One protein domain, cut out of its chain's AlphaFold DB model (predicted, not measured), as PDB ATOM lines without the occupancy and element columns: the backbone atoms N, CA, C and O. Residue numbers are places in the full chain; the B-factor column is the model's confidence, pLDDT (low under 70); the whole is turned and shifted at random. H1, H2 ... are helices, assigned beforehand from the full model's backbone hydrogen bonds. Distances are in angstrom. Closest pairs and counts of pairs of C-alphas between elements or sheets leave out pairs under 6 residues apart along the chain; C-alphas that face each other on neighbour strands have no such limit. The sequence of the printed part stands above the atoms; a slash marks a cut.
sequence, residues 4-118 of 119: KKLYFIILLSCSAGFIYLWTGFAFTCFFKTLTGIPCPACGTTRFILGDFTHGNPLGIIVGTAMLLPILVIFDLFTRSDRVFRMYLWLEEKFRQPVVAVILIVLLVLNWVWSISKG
ATOM      1  N   LYS A   4     -21.050  24.630 -34.735       96.62
ATOM      2  CA  LYS A   4     -19.808  25.004 -35.436       96.62
ATOM      3  C   LYS A   4     -19.467  26.481 -35.219       96.62
ATOM      4  O   LYS A   4     -18.319  26.800 -34.936       96.62
ATOM      5  N   LYS A   5     -20.470  27.363 -35.304       97.31
ATOM      6  CA  LYS A   5     -20.287  28.804 -35.097       97.31
ATOM      7  C   LYS A   5     -19.909  29.122 -33.648       97.31
ATOM      8  O   LYS A   5     -19.002  29.916 -33.437       97.31
ATOM      9  N   LEU A   6     -20.544  28.471 -32.668       97.44
ATOM     10  CA  LEU A   6     -20.177  28.618 -31.257       97.44
ATOM     11  C   LEU A   6     -18.721  28.197 -31.011       97.44
ATOM     12  O   LEU A   6     -17.966  28.949 -30.407       97.44
ATOM     13  N   TYR A   7     -18.320  27.021 -31.500       97.94
ATOM     14  CA  TYR A   7     -16.972  26.489 -31.267       97.94
ATOM     15  C   TYR A   7     -15.914  27.372 -31.922       97.94
ATOM     16  O   TYR A   7     -14.899  27.670 -31.301       97.94
ATOM     17  N   PHE A   8     -16.183  27.853 -33.138       97.81
ATOM     18  CA  PHE A   8     -15.321  28.818 -33.809       97.81
ATOM     19  C   PHE A   8     -15.139  30.098 -32.984       97.81
ATOM     20  O   PHE A   8     -14.007  30.524 -32.781       97.81
ATOM     21  N   ILE A   9     -16.227  30.677 -32.461       97.88
ATOM     22  CA  ILE A   9     -16.159  31.885 -31.625       97.88
ATOM     23  C   ILE A   9     -15.343  31.620 -30.356       97.88
ATOM     24  O   ILE A   9     -14.436  32.389 -30.061       97.88
ATOM     25  N   ILE A  10     -15.610  30.523 -29.636       97.50
ATOM     26  CA  ILE A  10     -14.874  30.181 -28.406       97.50
ATOM     27  C   ILE A  10     -13.375  30.055 -28.689       97.50
ATOM     28  O   ILE A  10     -12.569  30.670 -27.992       97.50
ATOM     29  N   LEU A  11     -12.999  29.286 -29.715       97.88
ATOM     30  CA  LEU A  11     -11.597  29.068 -30.066       97.88
ATOM     31  C   LEU A  11     -10.917  30.369 -30.497       97.88
ATOM     32  O   LEU A  11      -9.814  30.655 -30.036       97.88
ATOM     33  N   LEU A  12     -11.577  31.176 -31.330       97.44
ATOM     34  CA  LEU A  12     -11.037  32.446 -31.816       97.44
ATOM     35  C   LEU A  12     -10.841  33.446 -30.670       97.44
ATOM     36  O   LEU A  12      -9.750  33.990 -30.508       97.44
ATOM     37  N   SER A  13     -11.874  33.660 -29.851       95.44
ATOM     38  CA  SER A  13     -11.832  34.602 -28.731       95.44
ATOM     39  C   SER A  13     -10.807  34.190 -27.674       95.44
ATOM     40  O   SER A  13     -10.053  35.039 -27.202       95.44
ATOM     41  N   CYS A  14     -10.718  32.900 -27.330       96.38
ATOM     42  CA  CYS A  14      -9.732  32.436 -26.351       96.38
ATOM     43  C   CYS A  14      -8.307  32.504 -26.903       96.38
ATOM     44  O   CYS A  14      -7.409  32.909 -26.174       96.38
ATOM     45  N   SER A  15      -8.094  32.182 -28.184       95.62
ATOM     46  CA  SER A  15      -6.773  32.312 -28.818       95.62
ATOM     47  C   SER A  15      -6.297  33.764 -28.811       95.62
ATOM     48  O   SER A  15      -5.167  34.032 -28.413       95.62
ATOM     49  N   ALA A  16      -7.173  34.711 -29.165       93.50
ATOM     50  CA  ALA A  16      -6.873  36.137 -29.062       93.50
ATOM     51  C   ALA A  16      -6.545  36.549 -27.614       93.50
ATOM     52  O   ALA A  16      -5.572  37.263 -27.386       93.50
ATOM     53  N   GLY A  17      -7.307  36.048 -26.634       92.81
ATOM     54  CA  GLY A  17      -7.052  36.280 -25.211       92.81
ATOM     55  C   GLY A  17      -5.703  35.733 -24.731       92.81
ATOM     56  O   GLY A  17      -4.978  36.436 -24.035       92.81
ATOM     57  N   PHE A  18      -5.328  34.513 -25.124       93.56
ATOM     58  CA  PHE A  18      -4.031  33.925 -24.770       93.56
ATOM     59  C   PHE A  18      -2.865  34.665 -25.421       93.56
ATOM     60  O   PHE A  18      -1.883  34.952 -24.741       93.56
ATOM     61  N   ILE A  19      -2.978  35.026 -26.705       92.81
ATOM     62  CA  ILE A  19      -1.970  35.844 -27.395       92.81
ATOM     63  C   ILE A  19      -1.799  37.178 -26.669       92.81
ATOM     64  O   ILE A  19      -0.674  37.607 -26.422       92.81
ATOM     65  N   TYR A  20      -2.905  37.815 -26.287       91.12
ATOM     66  CA  TYR A  20      -2.881  39.058 -25.530       91.12
ATOM     67  C   TYR A  20      -2.169  38.903 -24.177       91.12
ATOM     68  O   TYR A  20      -1.256  39.672 -23.881       91.12
ATOM     69  N   LEU A  21      -2.532  37.889 -23.383       90.69
ATOM     70  CA  LEU A  21      -1.894  37.628 -22.087       90.69
ATOM     71  C   LEU A  21      -0.401  37.310 -22.216       90.69
ATOM     72  O   LEU A  21       0.381  37.742 -21.377       90.69
ATOM     73  N   TRP A  22      -0.007  36.576 -23.258       90.06
ATOM     74  CA  TRP A  22       1.383  36.185 -23.487       90.06
ATOM     75  C   TRP A  22       2.259  37.349 -23.952       90.06
ATOM     76  O   TRP A  22       3.391  37.504 -23.506       90.06
ATOM     77  N   THR A  23       1.747  38.161 -24.875       89.75
ATOM     78  CA  THR A  23       2.518  39.251 -25.494       89.75
ATOM     79  C   THR A  23       2.467  40.546 -24.694       89.75
ATOM     80  O   THR A  23       3.313  41.416 -24.891       89.75
ATOM     81  N   GLY A  24       1.453  40.722 -23.842       82.25
ATOM     82  CA  GLY A  24       1.182  41.990 -23.170       82.25
ATOM     83  C   GLY A  24       0.765  43.115 -24.125       82.25
ATOM     84  O   GLY A  24       0.637  44.258 -23.685       82.25
ATOM     85  N   PHE A  25       0.537  42.820 -25.414       76.81
ATOM     86  CA  PHE A  25       0.143  43.801 -26.424       76.81
ATOM     87  C   PHE A  25      -1.300  44.259 -26.170       76.81
ATOM     88  O   PHE A  25      -2.260  43.711 -26.710       76.81
ATOM     89  N   ALA A  26      -1.457  45.235 -25.273       66.81
ATOM     90  CA  ALA A  26      -2.737  45.804 -24.878       66.81
ATOM     91  C   ALA A  26      -2.974  47.134 -25.580       66.81
ATOM     92  O   ALA A  26      -2.164  48.055 -25.472       66.81
ATOM     93  N   PHE A  27      -4.152  47.293 -26.168       69.69
ATOM     94  CA  PHE A  27      -4.710  48.628 -26.318       69.69
ATOM     95  C   PHE A  27      -5.167  49.117 -24.943       69.69
ATOM     96  O   PHE A  27      -5.716  48.346 -24.147       69.69
ATOM     97  N   THR A  28      -4.958  50.402 -24.651       80.12
ATOM     98  CA  THR A  28      -5.631  51.029 -23.509       80.12
ATOM     99  C   THR A  28      -7.141  50.859 -23.676       80.12
ATOM    100  O   THR A  28      -7.654  50.798 -24.795       80.12
ATOM    101  N   CYS A  29      -7.869  50.721 -22.564       87.38
ATOM    102  CA  CYS A  29      -9.318  50.552 -22.622       87.38
ATOM    103  C   CYS A  29      -9.940  51.734 -23.374       87.38
ATOM    104  O   CYS A  29      -9.994  52.840 -22.843       87.38
ATOM    105  N   PHE A  30     -10.431  51.490 -24.591       89.06
ATOM    106  CA  PHE A  30     -10.986  52.535 -25.452       89.06
ATOM    107  C   PHE A  30     -12.122  53.304 -24.766       89.06
ATOM    108  O   PHE A  30     -12.186  54.527 -24.842       89.06
ATOM    109  N   PHE A  31     -12.967  52.593 -24.010       90.31
ATOM    110  CA  PHE A  31     -14.037  53.196 -23.218       90.31
ATOM    111  C   PHE A  31     -13.500  54.184 -22.172       90.31
ATOM    112  O   PHE A  31     -14.017  55.293 -22.062       90.31
ATOM    113  N   LYS A  32     -12.427  53.824 -21.454       89.62
ATOM    114  CA  LYS A  32     -11.780  54.710 -20.475       89.62
ATOM    115  C   LYS A  32     -11.096  55.893 -21.153       89.62
ATOM    116  O   LYS A  32     -11.200  57.007 -20.658       89.62
ATOM    117  N   THR A  33     -10.448  55.673 -22.295       90.75
ATOM    118  CA  THR A  33      -9.807  56.744 -23.071       90.75
ATOM    119  C   THR A  33     -10.819  57.791 -23.542       90.75
ATOM    120  O   THR A  33     -10.508  58.975 -23.524       90.75
ATOM    121  N   LEU A  34     -12.032  57.376 -23.930       93.88
ATOM    122  CA  LEU A  34     -13.080  58.296 -24.383       93.88
ATOM    123  C   LEU A  34     -13.872  58.956 -23.248       93.88
ATOM    124  O   LEU A  34     -14.221  60.126 -23.356       93.88
ATOM    125  N   THR A  35     -14.211  58.209 -22.195       92.69
ATOM    126  CA  THR A  35     -15.149  58.677 -21.152       92.69
ATOM    127  C   THR A  35     -14.467  59.136 -19.867       92.69
ATOM    128  O   THR A  35     -15.103  59.768 -19.031       92.69
ATOM    129  N   GLY A  36     -13.196  58.781 -19.666       90.88
ATOM    130  CA  GLY A  36     -12.490  58.937 -18.393       90.88
ATOM    131  C   GLY A  36     -12.871  57.902 -17.325       90.88
ATOM    132  O   GLY A  36     -12.246  57.878 -16.268       90.88
ATOM    133  N   ILE A  37     -13.848  57.023 -17.586       91.12
ATOM    134  CA  ILE A  37     -14.387  56.063 -16.611       91.12
ATOM    135  C   ILE A  37     -13.986  54.632 -17.017       91.12
ATOM    136  O   ILE A  37     -14.140  54.275 -18.188       91.12
ATOM    137  N   PRO A  38     -13.489  53.771 -16.103       91.44
ATOM    138  CA  PRO A  38     -13.266  52.360 -16.419       91.44
ATOM    139  C   PRO A  38     -14.553  51.671 -16.860       91.44
ATOM    140  O   PRO A  38     -15.615  51.912 -16.295       91.44
ATOM    141  N   CYS A  39     -14.468  50.740 -17.809       91.75
ATOM    142  CA  CYS A  39     -15.574  49.825 -18.091       91.75
ATOM    143  C   CYS A  39     -15.612  48.693 -17.038       91.75
ATOM    144  O   CYS A  39     -14.613  48.465 -16.348       91.75
ATOM    145  N   PRO A  40     -16.706  47.917 -16.919       92.12
ATOM    146  CA  PRO A  40     -16.776  46.806 -15.961       92.12
ATOM    147  C   PRO A  40     -15.703  45.720 -16.167       92.12
ATOM    148  O   PRO A  40     -15.435  44.950 -15.251       92.12
ATOM    149  N   ALA A  41     -15.066  45.648 -17.342       91.88
ATOM    150  CA  ALA A  41     -13.971  44.715 -17.619       91.88
ATOM    151  C   ALA A  41     -12.569  45.282 -17.296       91.88
ATOM    152  O   ALA A  41     -11.579  44.549 -17.340       91.88
ATOM    153  N   CYS A  42     -12.440  46.570 -16.957       91.06
ATOM    154  CA  CYS A  42     -11.167  47.139 -16.510       91.06
ATOM    155  C   CYS A  42     -10.719  46.458 -15.208       91.06
ATOM    156  O   CYS A  42     -11.465  46.442 -14.226       91.06
ATOM    157  N   GLY A  43      -9.508  45.890 -15.212       89.62
ATOM    158  CA  GLY A  43      -8.948  45.118 -14.094       89.62
ATOM    159  C   GLY A  43      -9.014  43.594 -14.263       89.62
ATOM    160  O   GLY A  43      -8.322  42.883 -13.541       89.62
ATOM    161  N   THR A  44      -9.754  43.068 -15.245       93.31
ATOM    162  CA  THR A  44      -9.875  41.614 -15.462       93.31
ATOM    163  C   THR A  44      -8.517  40.975 -15.778       93.31
ATOM    164  O   THR A  44      -8.152  39.972 -15.174       93.31
ATOM    165  N   THR A  45      -7.724  41.580 -16.671       91.81
ATOM    166  CA  THR A  45      -6.372  41.097 -17.004       91.81
ATOM    167  C   THR A  45      -5.448  41.105 -15.787       91.81
ATOM    168  O   THR A  45      -4.733  40.137 -15.559       91.81
ATOM    169  N   ARG A  46      -5.490  42.174 -14.977       90.81
ATOM    170  CA  ARG A  46      -4.674  42.299 -13.758       90.81
ATOM    171  C   ARG A  46      -4.982  41.177 -12.772       90.81
ATOM    172  O   ARG A  46      -4.056  40.556 -12.265       90.81
ATOM    173  N   PHE A  47      -6.266  40.862 -12.597       94.44
ATOM    174  CA  PHE A  47      -6.699  39.734 -11.777       94.44
ATOM    175  C   PHE A  47      -6.132  38.403 -12.292       94.44
ATOM    176  O   PHE A  47      -5.582  37.631 -11.515       94.44
ATOM    177  N   ILE A  48      -6.235  38.140 -13.603       94.12
ATOM    178  CA  ILE A  48      -5.728  36.897 -14.215       94.12
ATOM    179  C   ILE A  48      -4.205  36.770 -14.050       94.12
ATOM    180  O   ILE A  48      -3.704  35.670 -13.844       94.12
ATOM    181  N   LEU A  49      -3.476  37.888 -14.094       92.12
ATOM    182  CA  LEU A  49      -2.027  37.935 -13.876       92.12
ATOM    183  C   LEU A  49      -1.620  37.878 -12.389       92.12
ATOM    184  O   LEU A  49      -0.428  37.879 -12.093       92.12
ATOM    185  N   GLY A  50      -2.580  37.815 -11.458       92.75
ATOM    186  CA  GLY A  50      -2.332  37.658 -10.021       92.75
ATOM    187  C   GLY A  50      -2.327  38.953  -9.202       92.75
ATOM    188  O   GLY A  50      -2.145  38.899  -7.987       92.75
ATOM    189  N   ASP A  51      -2.570  40.117  -9.813       91.69
ATOM    190  CA  ASP A  51      -2.800  41.355  -9.064       91.69
ATOM    191  C   ASP A  51      -4.256  41.409  -8.593       91.69
ATOM    192  O   ASP A  51      -5.133  42.007  -9.220       91.69
ATOM    193  N   PHE A  52      -4.516  40.763  -7.460       88.75
ATOM    194  CA  PHE A  52      -5.829  40.757  -6.818       88.75
ATOM    195  C   PHE A  52      -6.177  42.095  -6.151       88.75
ATOM    196  O   PHE A  52      -7.338  42.328  -5.819       88.75
ATOM    197  N   THR A  53      -5.197  42.986  -5.962       86.75
ATOM    198  CA  THR A  53      -5.407  44.289  -5.317       86.75
ATOM    199  C   THR A  53      -5.996  45.324  -6.273       86.75
ATOM    200  O   THR A  53      -6.887  46.083  -5.882       86.75
ATOM    201  N   HIS A  54      -5.556  45.304  -7.536       85.56
ATOM    202  CA  HIS A  54      -6.067  46.155  -8.618       85.56
ATOM    203  C   HIS A  54      -6.825  45.361  -9.694       85.56
ATOM    204  O   HIS A  54      -7.154  45.892 -10.758       85.56
ATOM    205  N   GLY A  55      -7.079  44.081  -9.437       90.19
ATOM    206  CA  GLY A  55      -7.933  43.224 -10.240       90.19
ATOM    207  C   GLY A  55      -9.413  43.401  -9.904       90.19
ATOM    208  O   GLY A  55      -9.779  43.911  -8.843       90.19
ATOM    209  N   ASN A  56     -10.282  42.951 -10.810       91.94
ATOM    210  CA  ASN A  56     -11.716  42.851 -10.544       91.94
ATOM    211  C   ASN A  56     -12.144  41.368 -10.424       91.94
ATOM    212  O   ASN A  56     -11.522  40.498 -11.043       91.94
ATOM    213  N   PRO A  57     -13.206  41.050  -9.661       90.62
ATOM    214  CA  PRO A  57     -13.717  39.680  -9.542       90.62
ATOM    215  C   PRO A  57     -14.193  39.055 -10.862       90.62
ATOM    216  O   PRO A  57     -14.218  37.830 -10.984       90.62
ATOM    217  N   LEU A  58     -14.526  39.865 -11.879       94.75
ATOM    218  CA  LEU A  58     -14.848  39.374 -13.228       94.75
ATOM    219  C   LEU A  58     -13.692  38.551 -13.830       94.75
ATOM    220  O   LEU A  58     -13.933  37.673 -14.661       94.75
ATOM    221  N   GLY A  59     -12.454  38.773 -13.371       93.94
ATOM    222  CA  GLY A  59     -11.281  37.956 -13.684       93.94
ATOM    223  C   GLY A  59     -11.454  36.463 -13.405       93.94
ATOM    224  O   GLY A  59     -10.938  35.655 -14.171       93.94
ATOM    225  N   ILE A  60     -12.235  36.074 -12.391       94.44
ATOM    226  CA  ILE A  60     -12.533  34.660 -12.097       94.44
ATOM    227  C   ILE A  60     -13.360  34.045 -13.232       94.44
ATOM    228  O   ILE A  60     -13.051  32.958 -13.724       94.44
ATOM    229  N   ILE A  61     -14.403  34.750 -13.680       95.56
ATOM    230  CA  ILE A  61     -15.297  34.277 -14.745       95.56
ATOM    231  C   ILE A  61     -14.542  34.212 -16.074       95.56
ATOM    232  O   ILE A  61     -14.623  33.217 -16.788       95.56
ATOM    233  N   VAL A  62     -13.772  35.252 -16.402       95.62
ATOM    234  CA  VAL A  62     -13.012  35.279 -17.657       95.62
ATOM    235  C   VAL A  62     -11.886  34.247 -17.634       95.62
ATOM    236  O   VAL A  62     -11.758  33.490 -18.589       95.62
ATOM    237  N   GLY A  63     -11.126  34.149 -16.541       95.19
ATOM    238  CA  GLY A  63     -10.039  33.181 -16.390       95.19
ATOM    239  C   GLY A  63     -10.521  31.732 -16.492       95.19
ATOM    240  O   GLY A  63      -9.925  30.936 -17.213       95.19
ATOM    241  N   THR A  64     -11.649  31.393 -15.859       95.44
ATOM    242  CA  THR A  64     -12.266  30.061 -16.007       95.44
ATOM    243  C   THR A  64     -12.780  29.820 -17.428       95.44
ATOM    244  O   THR A  64     -12.585  28.733 -17.973       95.44
ATOM    245  N   ALA A  65     -13.360  30.833 -18.082       96.06
ATOM    246  CA  ALA A  65     -13.787  30.737 -19.477       96.06
ATOM    247  C   ALA A  65     -12.620  30.490 -20.454       96.06
ATOM    248  O   ALA A  65     -12.831  29.864 -21.493       96.06
ATOM    249  N   MET A  66     -11.383  30.882 -20.120       95.69
ATOM    250  CA  MET A  66     -10.203  30.566 -20.942       95.69
ATOM    251  C   MET A  66      -9.876  29.063 -20.996       95.69
ATOM    252  O   MET A  66      -9.095  28.645 -21.848       95.69
ATOM    253  N   LEU A  67     -10.501  28.230 -20.154       95.94
ATOM    254  CA  LEU A  67     -10.394  26.765 -20.218       95.94
ATOM    255  C   LEU A  67     -11.366  26.130 -21.230       95.94
ATOM    256  O   LEU A  67     -11.181  24.977 -21.624       95.94
ATOM    257  N   LEU A  68     -12.382  26.867 -21.700       96.94
ATOM    258  CA  LEU A  68     -13.335  26.394 -22.712       96.94
ATOM    259  C   LEU A  68     -12.703  25.822 -23.996       96.94
ATOM    260  O   LEU A  68     -13.233  24.817 -24.472       96.94
ATOM    261  N   PRO A  69     -11.608  26.359 -24.581       97.12
ATOM    262  CA  PRO A  69     -10.970  25.748 -25.747       97.12
ATOM    263  C   PRO A  69     -10.539  24.299 -25.501       97.12
ATOM    264  O   PRO A  69     -10.707  23.474 -26.395       97.12
ATOM    265  N   ILE A  70     -10.068  23.958 -24.295       97.44
ATOM    266  CA  ILE A  70      -9.683  22.581 -23.940       97.44
ATOM    267  C   ILE A  70     -10.908  21.663 -24.019       97.44
ATOM    268  O   ILE A  70     -10.852  20.592 -24.622       97.44
ATOM    269  N   LEU A  71     -12.041  22.111 -23.471       97.19
ATOM    270  CA  LEU A  71     -13.296  21.359 -23.503       97.19
ATOM    271  C   LEU A  71     -13.864  21.236 -24.921       97.19
ATOM    272  O   LEU A  71     -14.369  20.177 -25.284       97.19
ATOM    273  N   VAL A  72     -13.758  22.288 -25.739       97.62
ATOM    274  CA  VAL A  72     -14.169  22.258 -27.152       97.62
ATOM    275  C   VAL A  72     -13.323  21.260 -27.938       97.62
ATOM    276  O   VAL A  72     -13.873  20.454 -28.687       97.62
ATOM    277  N   ILE A  73     -12.001  21.278 -27.757       97.50
ATOM    278  CA  ILE A  73     -11.086  20.325 -28.396       97.50
ATOM    279  C   ILE A  73     -11.433  18.895 -27.964       97.50
ATOM    280  O   ILE A  73     -11.569  18.014 -28.814       97.50
ATOM    281  N   PHE A  74     -11.663  18.669 -26.669       97.50
ATOM    282  CA  PHE A  74     -12.081  17.370 -26.147       97.50
ATOM    283  C   PHE A  74     -13.408  16.887 -26.752       97.50
ATOM    284  O   PHE A  74     -13.512  15.733 -27.170       97.50
ATOM    285  N   ASP A  75     -14.408  17.766 -26.858       97.12
ATOM    286  CA  ASP A  75     -15.683  17.467 -27.516       97.12
ATOM    287  C   ASP A  75     -15.485  17.074 -28.987       97.12
ATOM    288  O   ASP A  75     -16.106  16.123 -29.457       97.12
ATOM    289  N   LEU A  76     -14.593  17.756 -29.714       96.69
ATOM    290  CA  LEU A  76     -14.283  17.426 -31.108       96.69
ATOM    291  C   LEU A  76     -13.627  16.043 -31.245       96.69
ATOM    292  O   LEU A  76     -14.037  15.269 -32.111       96.69
ATOM    293  N   PHE A  77     -12.666  15.708 -30.377       97.44
ATOM    294  CA  PHE A  77     -12.008  14.395 -30.375       97.44
ATOM    295  C   PHE A  77     -12.965  13.259 -30.014       97.44
ATOM    296  O   PHE A  77     -12.971  12.214 -30.661       97.44
ATOM    297  N   THR A  78     -13.810  13.474 -29.008       97.00
ATOM    298  CA  THR A  78     -14.778  12.471 -28.537       97.00
ATOM    299  C   THR A  78     -16.084  12.467 -29.337       97.00
ATOM    300  O   THR A  78     -16.976  11.672 -29.046       97.00
ATOM    301  N   ARG A  79     -16.212  13.338 -30.353       94.44
ATOM    302  CA  ARG A  79     -17.440  13.583 -31.140       94.44
ATOM    303  C   ARG A  79     -18.667  13.892 -30.271       94.44
ATOM    304  O   ARG A  79     -19.804  13.612 -30.644       94.44
ATOM    305  N   SER A  80     -18.406  14.499 -29.123       95.12
ATOM    306  CA  SER A  80     -19.355  14.933 -28.110       95.12
ATOM    307  C   SER A  80     -19.840  16.364 -28.389       95.12
ATOM    308  O   SER A  80     -19.300  17.107 -29.210       95.12
ATOM    309  N   ASP A  81     -20.913  16.748 -27.717       96.19
ATOM    310  CA  ASP A  81     -21.589  18.044 -27.791       96.19
ATOM    311  C   ASP A  81     -21.906  18.600 -26.387       96.19
ATOM    312  O   ASP A  81     -22.841  19.386 -26.216       96.19
ATOM    313  N   ARG A  82     -21.135  18.200 -25.365       96.75
ATOM    314  CA  ARG A  82     -21.301  18.642 -23.969       96.75
ATOM    315  C   ARG A  82     -21.207  20.160 -23.838       96.75
ATOM    316  O   ARG A  82     -22.072  20.751 -23.196       96.75
ATOM    317  N   VAL A  83     -20.219  20.795 -24.470       97.31
ATOM    318  CA  VAL A  83     -20.039  22.256 -24.429       97.31
ATOM    319  C   VAL A  83     -21.220  22.959 -25.094       97.31
ATOM    320  O   VAL A  83     -21.726  23.955 -24.579       97.31
ATOM    321  N   PHE A  84     -21.705  22.422 -26.217       97.94
ATOM    322  CA  PHE A  84     -22.862  22.983 -26.910       97.94
ATOM    323  C   PHE A  84     -24.152  22.859 -26.088       97.94
ATOM    324  O   PHE A  84     -24.892  23.833 -25.975       97.94
ATOM    325  N   ARG A  85     -24.402  21.705 -25.455       97.69
ATOM    326  CA  ARG A  85     -25.547  21.534 -24.546       97.69
ATOM    327  C   ARG A  85     -25.458  22.436 -23.318       97.69
ATOM    328  O   ARG A  85     -26.463  23.023 -22.937       97.69
ATOM    329  N   MET A  86     -24.268  22.585 -22.736       97.06
ATOM    330  CA  MET A  86     -24.036  23.511 -21.625       97.06
ATOM    331  C   MET A  86     -24.353  24.955 -22.031       97.06
ATOM    332  O   MET A  86     -25.001  25.669 -21.274       97.06
ATOM    333  N   TYR A  87     -23.950  25.373 -23.234       96.94
ATOM    334  CA  TYR A  87     -24.295  26.690 -23.771       96.94
ATOM    335  C   TYR A  87     -25.809  26.887 -23.896       96.94
ATOM    336  O   TYR A  87     -26.313  27.910 -23.441       96.94
ATOM    337  N   LEU A  88     -26.537  25.916 -24.461       97.50
ATOM    338  CA  LEU A  88     -27.997  26.011 -24.595       97.50
ATOM    339  C   LEU A  88     -28.688  26.092 -23.230       97.50
ATOM    340  O   LEU A  88     -29.578  26.915 -23.038       97.50
ATOM    341  N   TRP A  89     -28.231  25.290 -22.267       97.62
ATOM    342  CA  TRP A  89     -28.741  25.323 -20.899       97.62
ATOM    343  C   TRP A  89     -28.472  26.671 -20.210       97.62
ATOM    344  O   TRP A  89     -29.367  27.232 -19.579       97.62
ATOM    345  N   LEU A  90     -27.265  27.234 -20.362       95.94
ATOM    346  CA  LEU A  90     -26.932  28.564 -19.840       95.94
ATOM    347  C   LEU A  90     -27.768  29.660 -20.505       95.94
ATOM    348  O   LEU A  90     -28.249  30.554 -19.815       95.94
ATOM    349  N   GLU A  91     -27.967  29.591 -21.823       96.19
ATOM    350  CA  GLU A  91     -28.793  30.546 -22.563       96.19
ATOM    351  C   GLU A  91     -30.238  30.538 -22.048       96.19
ATOM    352  O   GLU A  91     -30.800  31.598 -21.769       96.19
ATOM    353  N   GLU A  92     -30.826  29.357 -21.857       97.00
ATOM    354  CA  GLU A  92     -32.163  29.214 -21.280       97.00
ATOM    355  C   GLU A  92     -32.220  29.750 -19.844       97.00
ATOM    356  O   GLU A  92     -33.145  30.483 -19.484       97.00
ATOM    357  N   LYS A  93     -31.199  29.459 -19.027       97.19
ATOM    358  CA  LYS A  93     -31.143  29.927 -17.641       97.19
ATOM    359  C   LYS A  93     -31.006  31.447 -17.550       97.19
ATOM    360  O   LYS A  93     -31.665  32.059 -16.714       97.19
ATOM    361  N   PHE A  94     -30.201  32.062 -18.412       95.62
ATOM    362  CA  PHE A  94     -29.968  33.511 -18.427       95.62
ATOM    363  C   PHE A  94     -31.153  34.299 -18.989       95.62
ATOM    364  O   PHE A  94     -31.301  35.474 -18.666       95.62
ATOM    365  N   ARG A  95     -32.033  33.667 -19.775       95.69
ATOM    366  CA  ARG A  95     -33.307  34.272 -20.202       95.69
ATOM    367  C   ARG A  95     -34.321  34.402 -19.064       95.69
ATOM    368  O   ARG A  95     -35.282  35.153 -19.204       95.69
ATOM    369  N   GLN A  96     -34.133  33.699 -17.944       97.75
ATOM    370  CA  GLN A  96     -35.011  33.843 -16.783       97.75
ATOM    371  C   GLN A  96     -34.801  35.229 -16.155       97.75
ATOM    372  O   GLN A  96     -33.672  35.552 -15.778       97.75
ATOM    373  N   PRO A  97     -35.860  36.040 -15.974       96.50
ATOM    374  CA  PRO A  97     -35.721  37.439 -15.570       96.50
ATOM    375  C   PRO A  97     -35.028  37.590 -14.215       96.50
ATOM    376  O   PRO A  97     -34.184  38.462 -14.052       96.50
ATOM    377  N   VAL A  98     -35.306  36.695 -13.263       97.81
ATOM    378  CA  VAL A  98     -34.650  36.694 -11.947       97.81
ATOM    379  C   VAL A  98     -33.139  36.485 -12.082       97.81
ATOM    380  O   VAL A  98     -32.359  37.213 -11.474       97.81
ATOM    381  N   VAL A  99     -32.714  35.530 -12.914       97.44
ATOM    382  CA  VAL A  99     -31.289  35.254 -13.150       97.44
ATOM    383  C   VAL A  99     -30.634  36.440 -13.856       97.44
ATOM    384  O   VAL A  99     -29.570  36.880 -13.433       97.44
ATOM    385  N   ALA A 100     -31.282  36.997 -14.882       96.56
ATOM    386  CA  ALA A 100     -30.789  38.171 -15.594       96.56
ATOM    387  C   ALA A 100     -30.597  39.372 -14.654       96.56
ATOM    388  O   ALA A 100     -29.535  39.989 -14.666       96.56
ATOM    389  N   VAL A 101     -31.580  39.668 -13.797       98.06
ATOM    390  CA  VAL A 101     -31.498  40.759 -12.813       98.06
ATOM    391  C   VAL A 101     -30.342  40.533 -11.841       98.06
ATOM    392  O   VAL A 101     -29.557  41.451 -11.626       98.06
ATOM    393  N   ILE A 102     -30.177  39.317 -11.308       97.75
ATOM    394  CA  ILE A 102     -29.049  38.991 -10.419       97.75
ATOM    395  C   ILE A 102     -27.711  39.235 -11.128       97.75
ATOM    396  O   ILE A 102     -26.833  39.890 -10.569       97.75
ATOM    397  N   LEU A 103     -27.552  38.758 -12.366       96.06
ATOM    398  CA  LEU A 103     -26.316  38.941 -13.134       96.06
ATOM    399  C   LEU A 103     -26.033  40.417 -13.441       96.06
ATOM    400  O   LEU A 103     -24.884  40.847 -13.346       96.06
ATOM    401  N   ILE A 104     -27.064  41.201 -13.765       96.44
ATOM    402  CA  ILE A 104     -26.942  42.648 -13.982       96.44
ATOM    403  C   ILE A 104     -26.499  43.340 -12.692       96.44
ATOM    404  O   ILE A 104     -25.561  44.132 -12.724       96.44
ATOM    405  N   VAL A 105     -27.116  43.018 -11.550       97.50
ATOM    406  CA  VAL A 105     -26.730  43.583 -10.249       97.50
ATOM    407  C   VAL A 105     -25.276  43.241  -9.922       97.50
ATOM    408  O   VAL A 105     -24.513  44.135  -9.568       97.50
ATOM    409  N   LEU A 106     -24.852  41.986 -10.108       96.25
ATOM    410  CA  LEU A 106     -23.458  41.580  -9.900       96.25
ATOM    411  C   LEU A 106     -22.489  42.345 -10.812       96.25
ATOM    412  O   LEU A 106     -21.431  42.779 -10.358       96.25
ATOM    413  N   LEU A 107     -22.854  42.552 -12.080       96.25
ATOM    414  CA  LEU A 107     -22.044  43.322 -13.024       96.25
ATOM    415  C   LEU A 107     -21.931  44.796 -12.609       96.25
ATOM    416  O   LEU A 107     -20.842  45.365 -12.683       96.25
ATOM    417  N   VAL A 108     -23.026  45.404 -12.141       96.62
ATOM    418  CA  VAL A 108     -23.042  46.786 -11.635       96.62
ATOM    419  C   VAL A 108     -22.193  46.912 -10.373       96.62
ATOM    420  O   VAL A 108     -21.383  47.828 -10.289       96.62
ATOM    421  N   LEU A 109     -22.303  45.979  -9.425       95.56
ATOM    422  CA  LEU A 109     -21.464  45.966  -8.222       95.56
ATOM    423  C   LEU A 109     -19.974  45.846  -8.575       95.56
ATOM    424  O   LEU A 109     -19.149  46.589  -8.040       95.56
ATOM    425  N   ASN A 110     -19.627  44.975  -9.528       95.00
ATOM    426  CA  ASN A 110     -18.267  44.877 -10.058       95.00
ATOM    427  C   ASN A 110     -17.817  46.190 -10.728       95.00
ATOM    428  O   ASN A 110     -16.669  46.601 -10.576       95.00
ATOM    429  N   TRP A 111     -18.708  46.879 -11.441       94.69
ATOM    430  CA  TRP A 111     -18.380  48.155 -12.072       94.69
ATOM    431  C   TRP A 111     -18.133  49.270 -11.049       94.69
ATOM    432  O   TRP A 111     -17.140  49.988 -11.160       94.69
ATOM    433  N   VAL A 112     -18.978  49.363 -10.018       93.69
ATOM    434  CA  VAL A 112     -18.796  50.291  -8.891       93.69
ATOM    435  C   VAL A 112     -17.452  50.042  -8.204       93.69
ATOM    436  O   VAL A 112     -16.726  50.997  -7.931       93.69
ATOM    437  N   TRP A 113     -17.069  48.775  -8.001       90.81
ATOM    438  CA  TRP A 113     -15.741  48.422  -7.496       90.81
ATOM    439  C   TRP A 113     -14.624  48.977  -8.389       90.81
ATOM    440  O   TRP A 113     -13.741  49.678  -7.891       90.81
ATOM    441  N   SER A 114     -14.685  48.740  -9.704       91.44
ATOM    442  CA  SER A 114     -13.675  49.241 -10.644       91.44
ATOM    443  C   SER A 114     -13.554  50.767 -10.635       91.44
ATOM    444  O   SER A 114     -12.438  51.286 -10.652       91.44
ATOM    445  N   ILE A 115     -14.678  51.487 -10.555       91.69
ATOM    446  CA  ILE A 115     -14.692  52.955 -10.459       91.69
ATOM    447  C   ILE A 115     -14.073  53.412  -9.134       91.69
ATOM    448  O   ILE A 115     -13.212  54.288  -9.136       91.69
ATOM    449  N   SER A 116     -14.444  52.788  -8.011       89.69
ATOM    450  CA  SER A 116     -13.923  53.148  -6.680       89.69
ATOM    451  C   SER A 116     -12.405  52.984  -6.555       89.69
ATOM    452  O   SER A 116     -11.759  53.683  -5.779       89.69
ATOM    453  N   LYS A 117     -11.826  52.071  -7.342       85.81
ATOM    454  CA  LYS A 117     -10.388  51.796  -7.396       85.81
ATOM    455  C   LYS A 117      -9.638  52.646  -8.428       85.81
ATOM    456  O   LYS A 117      -8.424  52.505  -8.535       85.81
ATOM    457  N   GLY A 118     -10.331  53.499  -9.187       80.31
ATOM    458  CA  GLY A 118      -9.725  54.324 -10.237       80.31
ATOM    459  C   GLY A 118      -9.087  53.511 -11.373       80.31
ATOM    460  O   GLY A 118      -8.141  53.987 -12.010       80.31
TER     461      GLY A 118
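This is residues 4 to 118 of the 119 residues of the protein "DUF2752 domain-containing protein" of Aquirufa antheringensis (UniProt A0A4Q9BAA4). An open, loosely joined frame of helices: H4 and H5 follow one another in a nearly straight row, the long helix H1 crosses H5 on one side, and H6 and H7 make a corner on the other side that sticks out at residues 88 to 93 and 95 to 101. Short H3 packs beside H4, and H2 lies away at one end. The printed part has 115 residues with seven named helices, H1 to H7 in order, and no named strand: all helix. It is only just loose, close to compact, with a radius of gyration of the C-alphas of 16.1 A and spans of 46 by 39 by 25 A.

Find C-alpha 4 at (-19.808, 25.004, -35.436); from there H1, residues 4 to 23, runs 28.3 A. H7, residues 97 to 116, is also 28.3 A long and ends at C-alpha 116, (-13.923, 53.148, -6.680). Between them look for H2 at 30 to 35, H3 at 44 to 48, H4 at 58 to 65, H5 at 68 to 78, 15.2 A, and H6 at 82 to 94, 18.1 A.

Look at Leu 11 and Pro 69, the closest C-alphas of H1 and H5, 5.5 A apart: H1 touches H5 with residues 7 to 14 alone, at a steep tilt of 46 degrees, opposite ways. H5 touches H6, whose residues 82 to 83 alone take part; the closest C-alphas, of Val 72 and Val 83, are 6.5 A apart. H6 and H7 are close but not clearly touching, about perpendicular at 89 degrees, with C-alphas 94 and 100 closest at 5.5 A. H3 touches H4, closest at C-alphas 44 and 59, 4.3 A. H2 touches no helix. In each of the seven helices every O i to N i+4 pair is within hydrogen-bond range.

The C-alphas of Gly 36 and Thr 78 are the two farthest apart, 47.6 A. The printed part has no cut and no long link. Residues 26 to 27 have pLDDT under 70.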